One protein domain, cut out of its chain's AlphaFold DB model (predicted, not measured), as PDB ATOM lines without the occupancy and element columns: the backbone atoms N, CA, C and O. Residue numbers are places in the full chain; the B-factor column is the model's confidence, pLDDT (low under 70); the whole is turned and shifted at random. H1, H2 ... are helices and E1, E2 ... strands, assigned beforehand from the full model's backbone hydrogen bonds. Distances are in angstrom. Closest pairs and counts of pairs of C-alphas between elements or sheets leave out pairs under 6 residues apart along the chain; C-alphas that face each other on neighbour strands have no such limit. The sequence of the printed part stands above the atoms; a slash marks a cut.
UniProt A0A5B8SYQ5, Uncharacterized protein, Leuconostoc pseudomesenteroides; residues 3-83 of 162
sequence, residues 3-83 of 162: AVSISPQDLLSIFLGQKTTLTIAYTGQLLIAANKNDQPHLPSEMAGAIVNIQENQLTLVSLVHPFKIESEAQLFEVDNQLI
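This is residues 3 to 83 of the 162 residues of an uncharacterized protein of Leuconostoc pseudomesenteroides (UniProt A0A5B8SYQ5). A strongly twisted sheet of four strands has the short helix H1 over one face; the tail, residues 69 to 83, loops round to the other side. The 81 printed residues run E1, H1, E2, E3, E4; sheet order E1, E2, E3, E4, mixed. The class is mostly strand, with under half the residues in named elements. It is compact, radius of gyration of the C-alphas 11.5 A, spans 32 by 27 by 22 A.

E1, residues 3 to 6, begins at C-alpha 3 (-22.725, -20.885, -0.152). E2 is 28 to 34, 19.2 A; E3, 46 to 54, 23.0 A. E4, 57 to 68, 25.0 A, bends 88 degrees at residue 65, ending at C-alpha 68 (-11.030, -25.609, 1.392). H1 is 8 to 15.

Hairpins E2-E3 and E3-E4 form a meander, successive antiparallel neighbours: N 30 and O 51, 2.9 A; N 50 and O 62, 2.9 A. E1 is parallel to E2, N 6 and O 33 2.8 A apart; E1, H1, E2 make a strand-helix-strand unit, parallel strands joined through a helix. H1 is on the sheet, height 7.8 A; its closest C-alphas to E4 are Ile 14 and Leu 60, 6.3 A. Every O i to N i+4 pair in H1 is within hydrogen-bond range.

The printed part has no cut; H1 to E2 and E2 to E3 are long links. No printed residue is under 70 in pLDDT.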
ATOM      1  N   ALA A   3     -23.088 -19.757  -0.987       96.31
ATOM      2  CA  ALA A   3     -22.725 -20.885  -0.152       96.31
ATOM      3  C   ALA A   3     -23.252 -20.727   1.274       96.31
ATOM      4  O   ALA A   3     -23.521 -19.615   1.732       96.31
ATOM      5  N   VAL A   4     -23.397 -21.855   1.963       96.19
ATOM      6  CA  VAL A   4     -23.724 -21.923   3.386       96.19
ATOM      7  C   VAL A   4     -22.976 -23.082   4.026       96.19
ATOM      8  O   VAL A   4     -22.855 -24.162   3.437       96.19
ATOM      9  N   SER A   5     -22.499 -22.857   5.244       96.25
ATOM     10  CA  SER A   5     -21.853 -23.891   6.037       96.25
ATOM     11  C   SER A   5     -22.855 -24.527   7.005       96.25
ATOM     12  O   SER A   5     -23.633 -23.843   7.668       96.25
ATOM     13  N   ILE A   6     -22.869 -25.857   7.053       95.38
ATOM     14  CA  ILE A   6     -23.789 -26.669   7.859       95.38
ATOM     15  C   ILE A   6     -23.012 -27.675   8.711       95.38
ATOM     16  O   ILE A   6     -21.783 -27.762   8.629       95.38
ATOM     17  N   SER A   7     -23.706 -28.439   9.558       95.19
ATOM     18  CA  SER A   7     -23.038 -29.507  10.304       95.19
ATOM     19  C   SER A   7     -22.440 -30.544   9.340       95.19
ATOM     20  O   SER A   7     -23.031 -30.838   8.294       95.19
ATOM     21  N   PRO A   8     -21.272 -31.126   9.655       95.81
ATOM     22  CA  PRO A   8     -20.690 -32.162   8.810       95.81
ATOM     23  C   PRO A   8     -21.600 -33.392   8.671       95.81
ATOM     24  O   PRO A   8     -21.607 -34.022   7.618       95.81
ATOM     25  N   GLN A   9     -22.417 -33.712   9.681       95.50
ATOM     26  CA  GLN A   9     -23.410 -34.786   9.596       95.50
ATOM     27  C   GLN A   9     -24.504 -34.491   8.571       95.50
ATOM     28  O   GLN A   9     -24.881 -35.376   7.801       95.50
ATOM     29  N   ASP A  10     -25.005 -33.257   8.542       95.38
ATOM     30  CA  ASP A  10     -26.012 -32.850   7.564       95.38
ATOM     31  C   ASP A  10     -25.429 -32.888   6.150       95.38
ATOM     32  O   ASP A  10     -26.098 -33.347   5.223       95.38
ATOM     33  N   LEU A  11     -24.162 -32.487   5.985       96.19
ATOM     34  CA  LEU A  11     -23.461 -32.589   4.706       96.19
ATOM     35  C   LEU A  11     -23.349 -34.045   4.232       96.19
ATOM     36  O   LEU A  11     -23.681 -34.341   3.085       96.19
ATOM     37  N   LEU A  12     -22.948 -34.968   5.110       95.88
ATOM     38  CA  LEU A  12     -22.899 -36.396   4.779       95.88
ATOM     39  C   LEU A  12     -24.288 -36.966   4.466       95.88
ATOM     40  O   LEU A  12     -24.439 -37.767   3.546       95.88
ATOM     41  N   SER A  13     -25.317 -36.524   5.188       95.88
ATOM     42  CA  SER A  13     -26.703 -36.920   4.924       95.88
ATOM     43  C   SER A  13     -27.140 -36.482   3.521       95.88
ATOM     44  O   SER A  13     -27.728 -37.275   2.784       95.88
ATOM     45  N   ILE A  14     -26.764 -35.266   3.107       96.25
ATOM     46  CA  ILE A  14     -26.977 -34.759   1.745       96.25
ATOM     47  C   ILE A  14     -26.227 -35.613   0.716       96.25
ATOM     48  O   ILE A  14     -26.818 -35.971  -0.305       96.25
ATOM     49  N   PHE A  15     -24.966 -35.984   0.966       95.75
ATOM     50  CA  PHE A  15     -24.205 -36.861   0.061       95.75
ATOM     51  C   PHE A  15     -24.887 -38.216  -0.133       95.75
ATOM     52  O   PHE A  15     -24.953 -38.727  -1.250       95.75
ATOM     53  N   LEU A  16     -25.464 -38.766   0.934       94.31
ATOM     54  CA  LEU A  16     -26.218 -40.020   0.911       94.31
ATOM     55  C   LEU A  16     -27.625 -39.874   0.301       94.31
ATOM     56  O   LEU A  16     -28.376 -40.848   0.248       94.31
ATOM     57  N   GLY A  17     -28.000 -38.677  -0.163       90.38
ATOM     58  CA  GLY A  17     -29.308 -38.396  -0.756       90.38
ATOM     59  C   GLY A  17     -30.456 -38.400   0.255       90.38
ATOM     60  O   GLY A  17     -31.617 -38.555  -0.132       90.38
ATOM     61  N   GLN A  18     -30.154 -38.259   1.547       92.44
ATOM     62  CA  GLN A  18     -31.167 -38.166   2.590       92.44
ATOM     63  C   GLN A  18     -31.840 -36.792   2.561       92.44
ATOM     64  O   GLN A  18     -31.270 -35.795   2.113       92.44
ATOM     65  N   LYS A  19     -33.086 -36.738   3.037       86.88
ATOM     66  CA  LYS A  19     -33.823 -35.477   3.132       86.88
ATOM     67  C   LYS A  19     -33.275 -34.655   4.291       86.88
ATOM     68  O   LYS A  19     -33.434 -35.048   5.443       86.88
ATOM     69  N   THR A  20     -32.731 -33.490   3.969       90.56
ATOM     70  CA  THR A  20     -32.244 -32.514   4.947       90.56
ATOM     71  C   THR A  20     -32.993 -31.201   4.770       90.56
ATOM     72  O   THR A  20     -33.345 -30.814   3.650       90.56
ATOM     73  N   THR A  21     -33.250 -30.509   5.877       91.50
ATOM     74  CA  THR A  21     -33.876 -29.187   5.869       91.50
ATOM     75  C   THR A  21     -32.914 -28.125   6.360       91.50
ATOM     76  O   THR A  21     -32.194 -28.350   7.328       91.50
ATOM     77  N   LEU A  22     -32.950 -26.950   5.741       90.81
ATOM     78  CA  LEU A  22     -32.181 -25.790   6.168       90.81
ATOM     79  C   LEU A  22     -33.086 -24.563   6.200       90.81
ATOM     80  O   LEU A  22     -33.662 -24.182   5.184       90.81
ATOM     81  N   THR A  23     -33.201 -23.939   7.368       90.88
ATOM     82  CA  THR A  23     -34.004 -22.727   7.541       90.88
ATOM     83  C   THR A  23     -33.195 -21.516   7.107       90.88
ATOM     84  O   THR A  23     -32.340 -21.035   7.850       90.88
ATOM     85  N   ILE A  24     -33.463 -21.012   5.904       89.62
ATOM     86  CA  ILE A  24     -32.766 -19.848   5.362       89.62
ATOM     87  C   ILE A  24     -33.657 -19.090   4.381       89.62
ATOM     88  O   ILE A  24     -34.420 -19.687   3.626       89.62
ATOM     89  N   ALA A  25     -33.563 -17.761   4.377       90.62
ATOM     90  CA  ALA A  25     -34.340 -16.905   3.480       90.62
ATOM     91  C   ALA A  25     -33.733 -16.876   2.061       90.62
ATOM     92  O   ALA A  25     -33.354 -15.821   1.556       90.62
ATOM     93  N   TYR A  26     -33.588 -18.047   1.435       93.25
ATOM     94  CA  TYR A  26     -33.034 -18.208   0.092       93.25
ATOM     95  C   TYR A  26     -33.711 -19.364  -0.653       93.25
ATOM     96  O   TYR A  26     -34.121 -20.360  -0.062       93.25
ATOM     97  N   THR A  27     -33.839 -19.234  -1.971       95.06
ATOM     98  CA  THR A  27     -34.373 -20.268  -2.867       95.06
ATOM     99  C   THR A  27     -33.513 -20.317  -4.121       95.06
ATOM    100  O   THR A  27     -33.173 -19.273  -4.675       95.06
ATOM    101  N   GLY A  28     -33.160 -21.522  -4.567       95.94
ATOM    102  CA  GLY A  28     -32.306 -21.748  -5.733       95.94
ATOM    103  C   GLY A  28     -31.109 -22.641  -5.421       95.94
ATOM    104  O   GLY A  28     -31.121 -23.405  -4.459       95.94
ATOM    105  N   GLN A  29     -30.056 -22.555  -6.236       97.06
ATOM    106  CA  GLN A  29     -28.851 -23.355  -6.019       97.06
ATOM    107  C   GLN A  29     -27.965 -22.750  -4.928       97.06
ATOM    108  O   GLN A  29     -27.713 -21.541  -4.926       97.06
ATOM    109  N   LEU A  30     -27.486 -23.614  -4.036       96.56
ATOM    110  CA  LEU A  30     -26.519 -23.311  -2.989       96.56
ATOM    111  C   LEU A  30     -25.365 -24.302  -3.043       96.56
ATOM    112  O   LEU A  30     -25.575 -25.500  -3.240       96.56
ATOM    113  N   LEU A  31     -24.161 -23.798  -2.806       97.50
ATOM    114  CA  LEU A  31     -23.026 -24.619  -2.416       97.50
ATOM    115  C   LEU A  31     -23.107 -24.892  -0.909       97.50
ATOM    116  O   LEU A  31     -23.323 -23.984  -0.110       97.50
ATOM    117  N   ILE A  32     -22.928 -26.144  -0.520       96.94
ATOM    118  CA  ILE A  32     -22.977 -26.587   0.866       96.94
ATOM    119  C   ILE A  32     -21.574 -26.981   1.312       96.94
ATOM    120  O   ILE A  32     -20.886 -27.761   0.642       96.94
ATOM    121  N   ALA A  33     -21.180 -26.437   2.460       97.00
ATOM    122  CA  ALA A  33     -19.901 -26.686   3.098       97.00
ATOM    123  C   ALA A  33     -20.059 -27.235   4.519       97.00
ATOM    124  O   ALA A  33     -21.064 -26.998   5.185       97.00
ATOM    125  N   ALA A  34     -19.049 -27.959   4.994       97.06
ATOM    126  CA  ALA A  34     -18.950 -28.377   6.383       97.06
ATOM    127  C   ALA A  34     -18.400 -27.238   7.246       97.06
ATOM    128  O   ALA A  34     -17.365 -26.649   6.928       97.06
ATOM    129  N   ASN A  35     -19.058 -26.993   8.376       95.88
ATOM    130  CA  ASN A  35     -18.519 -26.160   9.440       95.88
ATOM    131  C   ASN A  35     -17.217 -26.746   9.997       95.88
ATOM    132  O   ASN A  35     -17.036 -27.970  10.053       95.88
ATOM    133  N   LYS A  36     -16.340 -25.869  10.491       95.69
ATOM    134  CA  LYS A  36     -15.180 -26.282  11.278       95.69
ATOM    135  C   LYS A  36     -15.608 -27.136  12.469       95.69
ATOM    136  O   LYS A  36     -16.506 -26.769  13.225       95.69
ATOM    137  N   ASN A  37     -14.949 -28.271  12.628       94.62
ATOM    138  CA  ASN A  37     -15.142 -29.196  13.734       94.62
ATOM    139  C   ASN A  37     -13.895 -30.071  13.923       94.62
ATOM    140  O   ASN A  37     -13.080 -30.161  13.007       94.62
ATOM    141  N   ASP A  38     -13.825 -30.759  15.065       94.88
ATOM    142  CA  ASP A  38     -12.742 -31.692  15.427       94.88
ATOM    143  C   ASP A  38     -13.262 -33.127  15.648       94.88
ATOM    144  O   ASP A  38     -12.626 -33.949  16.309       94.88
ATOM    145  N   GLN A  39     -14.471 -33.432  15.168       95.06
ATOM    146  CA  GLN A  39     -15.073 -34.744  15.380       95.06
ATOM    147  C   GLN A  39     -14.407 -35.781  14.469       95.06
ATOM    148  O   GLN A  39     -14.324 -35.528  13.265       95.06
ATOM    149  N   PRO A  40     -13.967 -36.939  15.003       94.00
ATOM    150  CA  PRO A  40     -13.291 -37.958  14.209       94.00
ATOM    151  C   PRO A  40     -14.116 -38.409  13.004       94.00
ATOM    152  O   PRO A  40     -15.331 -38.580  13.101       94.00
ATOM    153  N   HIS A  41     -13.428 -38.626  11.883       93.06
ATOM    154  CA  HIS A  41     -13.970 -39.146  10.621       93.06
ATOM    155  C   HIS A  41     -15.003 -38.252   9.929       93.06
ATOM    156  O   HIS A  41     -15.677 -38.692   8.997       93.06
ATOM    157  N   LEU A  42     -15.101 -36.984  10.333       95.94
ATOM    158  CA  LEU A  42     -15.996 -36.014   9.717       95.94
ATOM    159  C   LEU A  42     -15.236 -34.931   8.946       95.94
ATOM    160  O   LEU A  42     -14.136 -34.550   9.354       95.94
ATOM    161  N   PRO A  43     -15.811 -34.432   7.832       96.25
ATOM    162  CA  PRO A  43     -15.206 -33.360   7.055       96.25
ATOM    163  C   PRO A  43     -15.247 -32.037   7.828       96.25
ATOM    164  O   PRO A  43     -16.203 -31.769   8.551       96.25
ATOM    165  N   SER A  44     -14.245 -31.184   7.642       96.50
ATOM    166  CA  SER A  44     -14.115 -29.890   8.319       96.50
ATOM    167  C   SER A  44     -13.677 -28.810   7.329       96.50
ATOM    168  O   SER A  44     -12.724 -29.007   6.575       96.50
ATOM    169  N   GLU A  45     -14.370 -27.663   7.325       96.00
ATOM    170  CA  GLU A  45     -14.031 -26.493   6.488       96.00
ATOM    171  C   GLU A  45     -13.878 -26.842   4.995       96.00
ATOM    172  O   GLU A  45     -12.899 -26.481   4.333       96.00
ATOM    173  N   MET A  46     -14.847 -27.592   4.474       96.50
ATOM    174  CA  MET A  46     -14.802 -28.180   3.137       96.50
ATOM    175  C   MET A  46     -16.136 -28.007   2.419       96.50
ATOM    176  O   MET A  46     -17.180 -28.408   2.935       96.50
ATOM    177  N   ALA A  47     -16.100 -27.459   1.207       97.19
ATOM    178  CA  ALA A  47     -17.238 -27.472   0.296       97.19
ATOM    179  C   ALA A  47     -17.353 -28.838  -0.389       97.19
ATOM    180  O   ALA A  47     -16.340 -29.401  -0.797       97.19
ATOM    181  N   GLY A  48     -18.573 -29.365  -0.536       96.19
ATOM    182  CA  GLY A  48     -18.731 -30.717  -1.091       96.19
ATOM    183  C   GLY A  48     -19.996 -31.004  -1.887       96.19
ATOM    184  O   GLY A  48     -20.036 -32.008  -2.588       96.19
ATOM    185  N   ALA A  49     -21.028 -30.159  -1.849       97.50
ATOM    186  CA  ALA A  49     -22.236 -30.402  -2.641       97.50
ATOM    187  C   ALA A  49     -22.871 -29.119  -3.159       97.50
ATOM    188  O   ALA A  49     -22.923 -28.114  -2.459       97.50
ATOM    189  N   ILE A  50     -23.438 -29.188  -4.361       97.75
ATOM    190  CA  ILE A  50     -24.440 -28.232  -4.825       97.75
ATOM    191  C   ILE A  50     -25.806 -28.850  -4.573       97.75
ATOM    192  O   ILE A  50     -26.079 -29.983  -4.981       97.75
ATOM    193  N   VAL A  51     -26.681 -28.080  -3.944       97.44
ATOM    194  CA  VAL A  51     -28.072 -28.453  -3.704       97.44
ATOM    195  C   VAL A  51     -28.996 -27.405  -4.296       97.44
ATOM    196  O   VAL A  51     -28.624 -26.243  -4.449       97.44
ATOM    197  N   ASN A  52     -30.218 -27.811  -4.602       97.00
ATOM    198  CA  ASN A  52     -31.323 -26.887  -4.767       97.00
ATOM    199  C   ASN A  52     -32.051 -26.772  -3.428       97.00
ATOM    200  O   ASN A  52     -32.365 -27.799  -2.822       97.00
ATOM    201  N   ILE A  53     -32.319 -25.546  -2.985       95.94
ATOM    202  CA  ILE A  53     -33.177 -25.283  -1.836       95.94
ATOM    203  C   ILE A  53     -34.505 -24.692  -2.294       95.94
ATOM    204  O   ILE A  53     -34.544 -23.683  -3.000       95.94
ATOM    205  N   GLN A  54     -35.592 -25.331  -1.876       94.50
ATOM    206  CA  GLN A  54     -36.960 -24.875  -2.093       94.50
ATOM    207  C   GLN A  54     -37.779 -25.219  -0.851       94.50
ATOM    208  O   GLN A  54     -37.721 -26.351  -0.380       94.50
ATOM    209  N   GLU A  55     -38.502 -24.243  -0.292       91.06
ATOM    210  CA  GLU A  55     -39.318 -24.436   0.923       91.06
ATOM    211  C   GLU A  55     -38.528 -25.083   2.083       91.06
ATOM    212  O   GLU A  55     -38.998 -26.001   2.751       91.06
ATOM    213  N   ASN A  56     -37.291 -24.619   2.305       91.75
ATOM    214  CA  ASN A  56     -36.329 -25.158   3.279       91.75
ATOM    215  C   ASN A  56     -35.885 -26.613   3.039       91.75
ATOM    216  O   ASN A  56     -35.125 -27.139   3.848       91.75
ATOM    217  N   GLN A  57     -36.308 -27.275   1.961       93.69
ATOM    218  CA  GLN A  57     -35.865 -28.627   1.622       93.69
ATOM    219  C   GLN A  57     -34.647 -28.585   0.710       93.69
ATOM    220  O   GLN A  57     -34.644 -27.885  -0.303       93.69
ATOM    221  N   LEU A  58     -33.630 -29.371   1.058       94.94
ATOM    222  CA  LEU A  58     -32.423 -29.526   0.259       94.94
ATOM    223  C   LEU A  58     -32.548 -30.751  -0.644       94.94
ATOM    224  O   LEU A  58     -32.829 -31.856  -0.183       94.94
ATOM    225  N   THR A  59     -32.303 -30.556  -1.935       94.75
ATOM    226  CA  THR A  59     -32.184 -31.640  -2.915       94.75
ATOM    227  C   THR A  59     -30.790 -31.610  -3.518       94.75
ATOM    228  O   THR A  59     -30.403 -30.600  -4.107       94.75
ATOM    229  N   LEU A  60     -30.034 -32.703  -3.388       95.56
ATOM    230  CA  LEU A  60     -28.712 -32.828  -4.001       95.56
ATOM    231  C   LEU A  60     -28.814 -32.680  -5.526       95.56
ATOM    232  O   LEU A  60     -29.561 -33.406  -6.176       95.56
ATOM    233  N   VAL A  61     -28.045 -31.744  -6.086       96.00
ATOM    234  CA  VAL A  61     -27.903 -31.548  -7.537       96.00
ATOM    235  C   VAL A  61     -26.648 -32.255  -8.031       96.00
ATOM    236  O   VAL A  61     -26.701 -33.008  -8.998       96.00
ATOM    237  N   SER A  62     -25.515 -32.019  -7.370       96.62
ATOM    238  CA  SER A  62     -24.246 -32.666  -7.700       96.62
ATOM    239  C   SER A  62     -23.296 -32.639  -6.515       96.62
ATOM    240  O   SER A  62     -23.267 -31.668  -5.755       96.62
ATOM    241  N   LEU A  63     -22.462 -33.667  -6.415       97.38
ATOM    242  CA  LEU A  63     -21.267 -33.622  -5.584       97.38
ATOM    243  C   LEU A  63     -20.244 -32.660  -6.221       97.38
ATOM    244  O   LEU A  63     -20.254 -32.432  -7.435       97.38
ATOM    245  N   VAL A  64     -19.406 -32.049  -5.396       97.44
ATOM    246  CA  VAL A  64     -18.356 -31.108  -5.805       97.44
ATOM    247  C   VAL A  64     -17.016 -31.679  -5.371       97.44
ATOM    248  O   VAL A  64     -16.923 -32.252  -4.287       97.44
ATOM    249  N   HIS A  65     -15.995 -31.524  -6.212       97.88
ATOM    250  CA  HIS A  65     -14.636 -31.901  -5.860       97.88
ATOM    251  C   HIS A  65     -14.225 -31.127  -4.602       97.88
ATOM    252  O   HIS A  65     -14.362 -29.901  -4.602       97.88
ATOM    253  N   PRO A  66     -13.762 -31.786  -3.529       97.31
ATOM    254  CA  PRO A  66     -13.589 -31.125  -2.247       97.31
ATOM    255  C   PRO A  66     -12.561 -30.003  -2.333       97.31
ATOM    256  O   PRO A  66     -11.469 -30.183  -2.872       97.31
ATOM    257  N   PHE A  67     -12.890 -28.844  -1.769       97.50
ATOM    258  CA  PHE A  67     -11.945 -27.743  -1.635       97.50
ATOM    259  C   PHE A  67     -12.145 -26.997  -0.321       97.50
ATOM    260  O   PHE A  67     -13.227 -27.010   0.277       97.50
ATOM    261  N   LYS A  68     -11.067 -26.344   0.128       96.50
ATOM    262  CA  LYS A  68     -11.030 -25.609   1.392       96.50
ATOM    263  C   LYS A  68     -11.956 -24.403   1.331       96.50
ATOM    264  O   LYS A  68     -11.897 -23.617   0.387       96.50
ATOM    265  N   ILE A  69     -12.747 -24.228   2.380       93.88
ATOM    266  CA  ILE A  69     -13.607 -23.064   2.544       93.88
ATOM    267  C   ILE A  69     -13.688 -22.693   4.021       93.88
ATOM    268  O   ILE A  69     -13.911 -23.548   4.880       93.88
ATOM    269  N   GLU A  70     -13.463 -21.422   4.334       88.81
ATOM    270  CA  GLU A  70     -13.642 -20.935   5.699       88.81
ATOM    271  C   GLU A  70     -15.134 -20.930   6.039       88.81
ATOM    272  O   GLU A  70     -15.986 -20.627   5.204       88.81
ATOM    273  N   SER A  71     -15.466 -21.346   7.259       82.81
ATOM    274  CA  SER A  71     -16.864 -21.415   7.679       82.81
ATOM    275  C   SER A  71     -17.389 -20.024   8.005       82.81
ATOM    276  O   SER A  71     -16.844 -19.350   8.877       82.81
ATOM    277  N   GLU A  72     -18.489 -19.634   7.370       86.31
ATOM    278  CA  GLU A  72     -19.194 -18.396   7.690       86.31
ATOM    279  C   GLU A  72     -20.547 -18.686   8.344       86.31
ATOM    280  O   GLU A  72     -21.242 -19.645   8.009       86.31
ATOM    281  N   ALA A  73     -20.943 -17.831   9.291       81.00
ATOM    282  CA  ALA A  73     -22.211 -17.969  10.009       81.00
ATOM    283  C   ALA A  73     -23.442 -17.609   9.153       81.00
ATOM    284  O   ALA A  73     -24.576 -17.858   9.562       81.00
ATOM    285  N   GLN A  74     -23.238 -16.971   8.001       89.00
ATOM    286  CA  GLN A  74     -24.289 -16.469   7.114       89.00
ATOM    287  C   GLN A  74     -24.034 -16.917   5.674       89.00
ATOM    288  O   GLN A  74     -23.005 -17.511   5.382       89.00
ATOM    289  N   LEU A  75     -24.976 -16.628   4.769       94.31
ATOM    290  CA  LEU A  75     -24.763 -16.829   3.335       94.31
ATOM    291  C   LEU A  75     -23.590 -15.997   2.840       94.31
ATOM    292  O   LEU A  75     -23.568 -14.781   3.029       94.31
ATOM    293  N   PHE A  76     -22.713 -16.635   2.081       95.00
ATOM    294  CA  PHE A  76     -21.523 -16.001   1.540       95.00
ATOM    295  C   PHE A  76     -21.337 -16.337   0.063       95.00
ATOM    296  O   PHE A  76     -22.050 -17.176  -0.495       95.00
ATOM    297  N   GLU A  77     -20.457 -15.601  -0.610       95.25
ATOM    298  CA  GLU A  77     -20.156 -15.821  -2.025       95.25
ATOM    299  C   GLU A  77     -18.884 -16.635  -2.182       95.25
ATOM    300  O   GLU A  77     -17.870 -16.369  -1.544       95.25
ATOM    301  N   VAL A  78     -18.935 -17.585  -3.106       95.50
ATOM    302  CA  VAL A  78     -17.789 -18.396  -3.505       95.50
ATOM    303  C   VAL A  78     -17.529 -18.187  -4.982       95.50
ATOM    304  O   VAL A  78     -18.467 -18.175  -5.788       95.50
ATOM    305  N   ASP A  79     -16.258 -18.036  -5.342       94.44
ATOM    306  CA  ASP A  79     -15.856 -17.971  -6.740       94.44
ATOM    307  C   ASP A  79     -16.234 -19.275  -7.456       94.44
ATOM    308  O   ASP A  79     -15.839 -20.374  -7.064       94.44
ATOM    309  N   ASN A  80     -17.002 -19.147  -8.538       92.62
ATOM    310  CA  ASN A  80     -17.442 -20.282  -9.339       92.62
ATOM    311  C   ASN A  80     -16.265 -21.048  -9.963       92.62
ATOM    312  O   ASN A  80     -16.431 -22.221 -10.282       92.62
ATOM    313  N   GLN A  81     -15.100 -20.416 -10.139       94.19
ATOM    314  CA  GLN A  81     -13.910 -21.072 -10.692       94.19
ATOM    315  C   GLN A  81     -13.347 -22.163  -9.770       94.19
ATOM    316  O   GLN A  81     -12.699 -23.091 -10.252       94.19
ATOM    317  N   LEU A  82     -13.622 -22.082  -8.464       93.50
ATOM    318  CA  LEU A  82     -13.223 -23.099  -7.486       93.50
ATOM    319  C   LEU A  82     -14.150 -24.323  -7.508       93.50
ATOM    320  O   LEU A  82     -13.786 -25.393  -7.028       93.50
ATOM    321  N   ILE A  83     -15.355 -24.179  -8.061       96.62
ATOM    322  CA  ILE A  83     -16.406 -25.189  -7.976       96.62
ATOM    323  C   ILE A  83     -16.284 -26.154  -9.154       96.62
ATOM    324  O   ILE A  83     -16.769 -25.895 -10.256       96.62
TER     325      ILE A  83